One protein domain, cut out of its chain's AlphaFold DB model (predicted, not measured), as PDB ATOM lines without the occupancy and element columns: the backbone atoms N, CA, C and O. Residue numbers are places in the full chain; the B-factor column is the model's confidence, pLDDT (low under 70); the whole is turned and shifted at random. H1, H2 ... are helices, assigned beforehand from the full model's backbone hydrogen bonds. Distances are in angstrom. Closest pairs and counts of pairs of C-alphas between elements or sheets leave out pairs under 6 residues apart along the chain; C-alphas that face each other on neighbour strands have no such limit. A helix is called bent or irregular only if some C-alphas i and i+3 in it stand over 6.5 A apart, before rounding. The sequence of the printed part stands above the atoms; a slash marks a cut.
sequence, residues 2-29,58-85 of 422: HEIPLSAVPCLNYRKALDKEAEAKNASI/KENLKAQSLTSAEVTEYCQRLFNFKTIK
ATOM      1  N   HIS A   2     369.628 284.875 176.553       72.12
ATOM      2  CA  HIS A   2     370.681 285.254 177.498       72.12
ATOM      3  C   HIS A   2     372.009 285.408 176.757       72.12
ATOM      4  O   HIS A   2     372.336 284.558 175.927       72.12
ATOM      5  N   GLU A   3     372.726 286.494 177.029       79.19
ATOM      6  CA  GLU A   3     374.097 286.701 176.558       79.19
ATOM      7  C   GLU A   3     375.056 285.918 177.462       79.19
ATOM      8  O   GLU A   3     374.815 285.781 178.664       79.19
ATOM      9  N   ILE A   4     376.093 285.329 176.872       81.19
ATOM     10  CA  ILE A   4     377.013 284.428 177.576       81.19
ATOM     11  C   ILE A   4     378.296 285.207 177.880       81.19
ATOM     12  O   ILE A   4     378.930 285.654 176.931       81.19
ATOM     13  N   PRO A   5     378.732 285.369 179.139       84.25
ATOM     14  CA  PRO A   5     379.984 286.066 179.435       84.25
ATOM     15  C   PRO A   5     381.183 285.419 178.726       84.25
ATOM     16  O   PRO A   5     381.314 284.195 178.727       84.25
ATOM     17  N   LEU A   6     382.093 286.216 178.159       80.94
ATOM     18  CA  LEU A   6     383.323 285.738 177.508       80.94
ATOM     19  C   LEU A   6     384.183 284.894 178.456       80.94
ATOM     20  O   LEU A   6     384.787 283.908 178.033       80.94
ATOM     21  N   SER A   7     384.181 285.229 179.747       80.31
ATOM     22  CA  SER A   7     384.857 284.463 180.799       80.31
ATOM     23  C   SER A   7     384.331 283.030 180.947       80.31
ATOM     24  O   SER A   7     385.073 282.160 181.398       80.31
ATOM     25  N   ALA A   8     383.094 282.745 180.522       83.12
ATOM     26  CA  ALA A   8     382.519 281.402 180.558       83.12
ATOM     27  C   ALA A   8     383.113 280.458 179.493       83.12
ATOM     28  O   ALA A   8     382.906 279.248 179.569       83.12
ATOM     29  N   VAL A   9     383.869 280.984 178.517       84.69
ATOM     30  CA  VAL A   9     384.595 280.196 177.507       84.69
ATOM     31  C   VAL A   9     386.087 280.569 177.555       84.69
ATOM     32  O   VAL A   9     386.561 281.334 176.710       84.69
ATOM     33  N   PRO A  10     386.861 280.033 178.526       83.69
ATOM     34  CA  PRO A  10     388.236 280.472 178.791       83.69
ATOM     35  C   PRO A  10     389.165 280.373 177.578       83.69
ATOM     36  O   PRO A  10     389.974 281.263 177.338       83.69
ATOM     37  N   CYS A  11     389.010 279.323 176.770       85.69
ATOM     38  CA  CYS A  11     389.796 279.108 175.556       85.69
ATOM     39  C   CYS A  11     389.535 280.167 174.472       85.69
ATOM     40  O   CYS A  11     390.471 280.612 173.810       85.69
ATOM     41  N   LEU A  12     388.286 280.620 174.317       84.88
ATOM     42  CA  LEU A  12     387.949 281.702 173.390       84.88
ATOM     43  C   LEU A  12     388.423 283.055 173.928       84.88
ATOM     44  O   LEU A  12     388.903 283.878 173.151       84.88
ATOM     45  N   ASN A  13     388.315 283.269 175.242       85.25
ATOM     46  CA  ASN A  13     388.802 284.480 175.896       85.25
ATOM     47  C   ASN A  13     390.323 284.634 175.739       85.25
ATOM     48  O   ASN A  13     390.796 285.685 175.320       85.25
ATOM     49  N   TYR A  14     391.075 283.556 175.983       85.06
ATOM     50  CA  TYR A  14     392.526 283.528 175.801       85.06
ATOM     51  C   TYR A  14     392.928 283.807 174.349       85.06
ATOM     52  O   TYR A  14     393.805 284.624 174.094       85.06
ATOM     53  N   ARG A  15     392.232 283.201 173.379       83.69
ATOM     54  CA  ARG A  15     392.497 283.457 171.959       83.69
ATOM     55  C   ARG A  15     392.263 284.922 171.578       83.69
ATOM     56  O   ARG A  15     393.120 285.514 170.940       83.69
ATOM     57  N   LYS A  16     391.155 285.525 172.029       84.12
ATOM     58  CA  LYS A  16     390.892 286.959 171.808       84.12
ATOM     59  C   LYS A  16     391.947 287.859 172.466       84.12
ATOM     60  O   LYS A  16     392.209 288.939 171.951       84.12
ATOM     61  N   ALA A  17     392.519 287.454 173.602       83.44
ATOM     62  CA  ALA A  17     393.608 288.191 174.242       83.44
ATOM     63  C   ALA A  17     394.903 288.121 173.413       83.44
ATOM     64  O   ALA A  17     395.511 289.159 173.175       83.44
ATOM     65  N   LEU A  18     395.260 286.938 172.895       84.50
ATOM     66  CA  LEU A  18     396.403 286.776 171.989       84.50
ATOM     67  C   LEU A  18     396.251 287.593 170.699       84.50
ATOM     68  O   LEU A  18     397.210 288.227 170.266       84.50
ATOM     69  N   ASP A  19     395.050 287.612 170.112       83.94
ATOM     70  CA  ASP A  19     394.766 288.408 168.912       83.94
ATOM     71  C   ASP A  19     394.987 289.910 169.192       83.94
ATOM     72  O   ASP A  19     395.661 290.593 168.422       83.94
ATOM     73  N   LYS A  20     394.530 290.414 170.351       82.81
ATOM     74  CA  LYS A  20     394.763 291.805 170.783       82.81
ATOM     75  C   LYS A  20     396.239 292.126 171.029       82.81
ATOM     76  O   LYS A  20     396.686 293.222 170.705       82.81
ATOM     77  N   GLU A  21     397.000 291.203 171.614       82.50
ATOM     78  CA  GLU A  21     398.446 291.384 171.801       82.50
ATOM     79  C   GLU A  21     399.189 291.442 170.460       82.50
ATOM     80  O   GLU A  21     400.105 292.250 170.295       82.50
ATOM     81  N   ALA A  22     398.790 290.618 169.486       80.00
ATOM     82  CA  ALA A  22     399.344 290.658 168.137       80.00
ATOM     83  C   ALA A  22     399.007 291.978 167.421       80.00
ATOM     84  O   ALA A  22     399.879 292.577 166.791       80.00
ATOM     85  N   GLU A  23     397.776 292.474 167.566       78.69
ATOM     86  CA  GLU A  23     397.363 293.787 167.052       78.69
ATOM     87  C   GLU A  23     398.173 294.933 167.682       78.69
ATOM     88  O   GLU A  23     398.640 295.818 166.965       78.69
ATOM     89  N   ALA A  24     398.420 294.895 168.996       75.25
ATOM     90  CA  ALA A  24     399.230 295.899 169.691       75.25
ATOM     91  C   ALA A  24     400.711 295.882 169.256       75.25
ATOM     92  O   ALA A  24     401.332 296.938 169.101       75.25
ATOM     93  N   LYS A  25     401.276 294.694 169.003       72.88
ATOM     94  CA  LYS A  25     402.627 294.551 168.430       72.88
ATOM     95  C   LYS A  25     402.713 295.103 167.008       72.88
ATOM     96  O   LYS A  25     403.711 295.716 166.662       72.88
ATOM     97  N   ASN A  26     401.669 294.940 166.200       69.44
ATOM     98  CA  ASN A  26     401.642 295.506 164.851       69.44
ATOM     99  C   ASN A  26     401.443 297.034 164.860       69.44
ATOM    100  O   ASN A  26     402.003 297.723 164.013       69.44
ATOM    101  N   ALA A  27     400.692 297.580 165.822       66.00
ATOM    102  CA  ALA A  27     400.459 299.024 165.942       66.00
ATOM    103  C   ALA A  27     401.696 299.819 166.411       66.00
ATOM    104  O   ALA A  27     401.838 300.986 166.061       66.00
ATOM    105  N   SER A  28     402.613 299.196 167.159       58.72
ATOM    106  CA  SER A  28     403.864 299.825 167.627       58.72
ATOM    107  C   SER A  28     404.959 299.928 166.552       58.72
ATOM    108  O   SER A  28     405.964 300.593 166.773       58.72
ATOM    109  N   ILE A  29     404.756 299.336 165.368       59.12
ATOM    110  CA  ILE A  29     405.708 299.355 164.241       59.12
ATOM    111  C   ILE A  29     405.484 300.580 163.310       59.12
ATOM    112  O   ILE A  29     406.219 300.764 162.345       59.12
ATOM    113  N   LYS A  58     377.283 299.541 179.705       68.31
ATOM    114  CA  LYS A  58     376.656 298.836 178.573       68.31
ATOM    115  C   LYS A  58     377.662 298.432 177.494       68.31
ATOM    116  O   LYS A  58     377.493 297.382 176.878       68.31
ATOM    117  N   GLU A  59     378.675 299.254 177.248       70.75
ATOM    118  CA  GLU A  59     379.750 298.948 176.299       70.75
ATOM    119  C   GLU A  59     380.661 297.862 176.858       70.75
ATOM    120  O   GLU A  59     380.987 296.923 176.138       70.75
ATOM    121  N   ASN A  60     380.960 297.918 178.158       72.12
ATOM    122  CA  ASN A  60     381.729 296.885 178.841       72.12
ATOM    123  C   ASN A  60     381.012 295.525 178.801       72.12
ATOM    124  O   ASN A  60     381.607 294.524 178.412       72.12
ATOM    125  N   LEU A  61     379.708 295.494 179.102       68.81
ATOM    126  CA  LEU A  61     378.923 294.256 179.090       68.81
ATOM    127  C   LEU A  61     378.836 293.647 177.684       68.81
ATOM    128  O   LEU A  61     378.974 292.436 177.549       68.81
ATOM    129  N   LYS A  62     378.702 294.469 176.635       70.19
ATOM    130  CA  LYS A  62     378.765 294.002 175.239       70.19
ATOM    131  C   LYS A  62     380.162 293.527 174.838       70.19
ATOM    132  O   LYS A  62     380.281 292.491 174.198       70.19
ATOM    133  N   ALA A  63     381.214 294.249 175.225       70.12
ATOM    134  CA  ALA A  63     382.594 293.853 174.949       70.12
ATOM    135  C   ALA A  63     382.969 292.542 175.658       70.12
ATOM    136  O   ALA A  63     383.810 291.793 175.159       70.12
ATOM    137  N   GLN A  64     382.332 292.262 176.800       74.62
ATOM    138  CA  GLN A  64     382.562 291.087 177.635       74.62
ATOM    139  C   GLN A  64     381.523 289.964 177.466       74.62
ATOM    140  O   GLN A  64     381.641 288.949 178.152       74.62
ATOM    141  N   SER A  65     380.547 290.080 176.558       82.19
ATOM    142  CA  SER A  65     379.508 289.058 176.343       82.19
ATOM    143  C   SER A  65     379.493 288.528 174.908       82.19
ATOM    144  O   SER A  65     379.827 289.224 173.958       82.19
ATOM    145  N   LEU A  66     379.109 287.262 174.762       82.31
ATOM    146  CA  LEU A  66     378.984 286.523 173.512       82.31
ATOM    147  C   LEU A  66     377.514 286.330 173.137       82.31
ATOM    148  O   LEU A  66     376.678 285.940 173.963       82.31
ATOM    149  N   THR A  67     377.225 286.492 171.849       84.44
ATOM    150  CA  THR A  67     375.913 286.188 171.264       84.44
ATOM    151  C   THR A  67     375.791 284.691 170.954       84.44
ATOM    152  O   THR A  67     376.771 284.019 170.636       84.44
ATOM    153  N   SER A  68     374.567 284.138 170.957       81.56
ATOM    154  CA  SER A  68     374.331 282.716 170.632       81.56
ATOM    155  C   SER A  68     374.905 282.289 169.275       81.56
ATOM    156  O   SER A  68     375.286 281.135 169.119       81.56
ATOM    157  N   ALA A  69     374.955 283.208 168.305       83.50
ATOM    158  CA  ALA A  69     375.538 282.969 166.987       83.50
ATOM    159  C   ALA A  69     377.073 282.831 167.046       83.50
ATOM    160  O   ALA A  69     377.624 281.887 166.483       83.50
ATOM    161  N   GLU A  70     377.751 283.704 167.793       83.44
ATOM    162  CA  GLU A  70     379.213 283.689 167.961       83.44
ATOM    163  C   GLU A  70     379.679 282.423 168.685       83.44
ATOM    164  O   GLU A  70     380.682 281.813 168.312       83.44
ATOM    165  N   VAL A  71     378.910 281.969 169.683       83.00
ATOM    166  CA  VAL A  71     379.176 280.690 170.359       83.00
ATOM    167  C   VAL A  71     379.004 279.521 169.396       83.00
ATOM    168  O   VAL A  71     379.834 278.615 169.388       83.00
ATOM    169  N   THR A  72     377.963 279.523 168.556       82.88
ATOM    170  CA  THR A  72     377.798 278.456 167.560       82.88
ATOM    171  C   THR A  72     378.914 278.448 166.523       82.88
ATOM    172  O   THR A  72     379.386 277.368 166.191       82.88
ATOM    173  N   GLU A  73     379.378 279.608 166.063       86.19
ATOM    174  CA  GLU A  73     380.484 279.708 165.104       86.19
ATOM    175  C   GLU A  73     381.806 279.220 165.714       86.19
ATOM    176  O   GLU A  73     382.538 278.438 165.104       86.19
ATOM    177  N   TYR A  74     382.087 279.607 166.963       85.38
ATOM    178  CA  TYR A  74     383.241 279.095 167.694       85.38
ATOM    179  C   TYR A  74     383.174 277.571 167.854       85.38
ATOM    180  O   TYR A  74     384.128 276.865 167.530       85.38
ATOM    181  N   CYS A  75     382.026 277.051 168.293       84.06
ATOM    182  CA  CYS A  75     381.834 275.620 168.482       84.06
ATOM    183  C   CYS A  75     381.864 274.844 167.156       84.06
ATOM    184  O   CYS A  75     382.313 273.706 167.161       84.06
ATOM    185  N   GLN A  76     381.439 275.423 166.024       85.88
ATOM    186  CA  GLN A  76     381.513 274.793 164.690       85.88
ATOM    187  C   GLN A  76     382.940 274.466 164.262       85.88
ATOM    188  O   GLN A  76     383.148 273.448 163.609       85.88
ATOM    189  N   ARG A  77     383.922 275.277 164.668       83.25
ATOM    190  CA  ARG A  77     385.338 274.983 164.414       83.25
ATOM    191  C   ARG A  77     385.888 273.860 165.301       83.25
ATOM    192  O   ARG A  77     386.887 273.253 164.937       83.25
ATOM    193  N   LEU A  78     385.256 273.589 166.444       82.75
ATOM    194  CA  LEU A  78     385.732 272.616 167.437       82.75
ATOM    195  C   LEU A  78     384.971 271.287 167.429       82.75
ATOM    196  O   LEU A  78     385.513 270.270 167.855       82.75
ATOM    197  N   PHE A  79     383.715 271.281 166.983       86.50
ATOM    198  CA  PHE A  79     382.817 270.141 167.123       86.50
ATOM    199  C   PHE A  79     382.107 269.796 165.820       86.50
ATOM    200  O   PHE A  79     381.637 270.658 165.080       86.50
ATOM    201  N   ASN A  80     381.907 268.497 165.610       84.06
ATOM    202  CA  ASN A  80     381.098 267.994 164.509       84.06
ATOM    203  C   ASN A  80     379.614 268.049 164.892       84.06
ATOM    204  O   ASN A  80     379.136 267.272 165.724       84.06
ATOM    205  N   PHE A  81     378.859 268.948 164.264       83.00
ATOM    206  CA  PHE A  81     377.424 269.077 164.509       83.00
ATOM    207  C   PHE A  81     376.632 268.000 163.767       83.00
ATOM    208  O   PHE A  81     376.749 267.835 162.554       83.00
ATOM    209  N   LYS A  82     375.750 267.297 164.487       82.56
ATOM    210  CA  LYS A  82     374.769 266.384 163.890       82.56
ATOM    211  C   LYS A  82     373.378 267.000 163.935       82.56
ATOM    212  O   LYS A  82     372.760 267.088 164.995       82.56
ATOM    213  N   THR A  83     372.843 267.354 162.771       83.88
ATOM    214  CA  THR A  83     371.467 267.845 162.657       83.88
ATOM    215  C   THR A  83     370.484 266.686 162.794       83.88
ATOM    216  O   THR A  83     370.311 265.871 161.887       83.88
ATOM    217  N   ILE A  84     369.812 266.601 163.943       82.56
ATOM    218  CA  ILE A  84     368.773 265.598 164.184       82.56
ATOM    219  C   ILE A  84     367.416 266.203 163.816       82.56
ATOM    220  O   ILE A  84     366.912 267.100 164.489       82.56
ATOM    221  N   LYS A  85     366.782 265.676 162.762       81.25
ATOM    222  CA  LYS A  85     365.390 266.008 162.428       81.25
ATOM    223  C   LYS A  85     364.456 265.374 163.461       81.25
ATOM    224  O   LYS A  85     364.128 264.189 163.378       81.25
TER     225      LYS A  85
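Overview. This is residues 2 to 29 and 58 to 85 of the 422 residues of the protein "DRBM domain-containing protein" of Phlebotomus papatasi (UniProt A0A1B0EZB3). Look first for a long helix, H1, which juts out from a loose, thin body made of two shorter helices, H2 and H3, and a small strand-like pairing between residues 4 to 5 and 65 to 66 in the stretch that joins them. H1 starts close to H3, at about a right angle to it, and its residues 17 to 27, with 28 and 29 after them, stick out free to one end of the long axis, while the tail after H3 runs to the other end at Lys 85. The printed part has 56 residues, with three named helices in the order H1, H2, H3 and no named strand, and its class is all helix. The whole is loose, with a radius of gyration of the C-alphas of 14.3 A, and spans 52 by 27 by 15 A, only just flat.

Along the chain. Begin with the longest helix, H1, residues 10 to 27. Find C-alpha 10 at (388.236, 280.472, 178.791); from there the 18 residues run 25.7 A to C-alpha 27 at (400.459, 299.024, 165.942). Before it, residues 2 to 9 hold the strand-like residues 4 to 5 and a short helical run at residues 6 to 8, too short to bear a name. Next look past the cut to H2, residues 58 to 63, six residues from Lys 58 to Ala 63. Then go on to H3, residues 68 to 78, which covers 15.6 A from first to last C-alpha. It ends at C-alpha 78, printed at (385.732, 272.616, 167.437), and residues 79 to 85 follow with no named element. No helix is bent or irregular.

Arrangement. Start again from H1, which touches no helix. It is close to H3 but not clearly touching it, with 1 pair of C-alphas within 8 A. Look there at the closest C-alphas of the two, those of Leu 12 and Tyr 74, 7.8 A apart. The lines of H1 and H3 stand at 90 degrees, about perpendicular, and their centres are 18.1 A apart. Further along the helix, residues 17 to 29, of which 17 to 27 belong to H1, stand free: no C-alpha 8 or more residues away along the chain comes within 10 A of them. H1 and H2 are apart, with no C-alpha of the one within 8 A of the other. H2 and H3 are also apart, although a tight link of 4 residues joins them. Within that link, residues 65 to 66 pair antiparallel with residues 4 to 5, which come before H1 in the chain. On the backbone, the O of residue i and the N of residue i+4 are within hydrogen-bond range for every such pair in H1 and H2, and for 6 of 7 in H3.

Size, cuts and confidence. To see the full length, look at the C-alphas of Ile 29 and Lys 85, the two farthest apart, at 52.4 A. Leave out the residues that stand free and the body has 43 residues, spanning 38 by 22 by 12 A, with a radius of gyration of 12.0 A. Residues 30 to 57 are cut out and not printed, and C-alphas 29 and 58 are 32.4 A apart across that cut. The link from H1 to H2 goes across the cut; the link from H2 to H3 is printed whole. The mean pLDDT of the printed part is 79.7. Read the B-factor column at residues 26 to 29, 58 and 61, where the model's confidence is under 70.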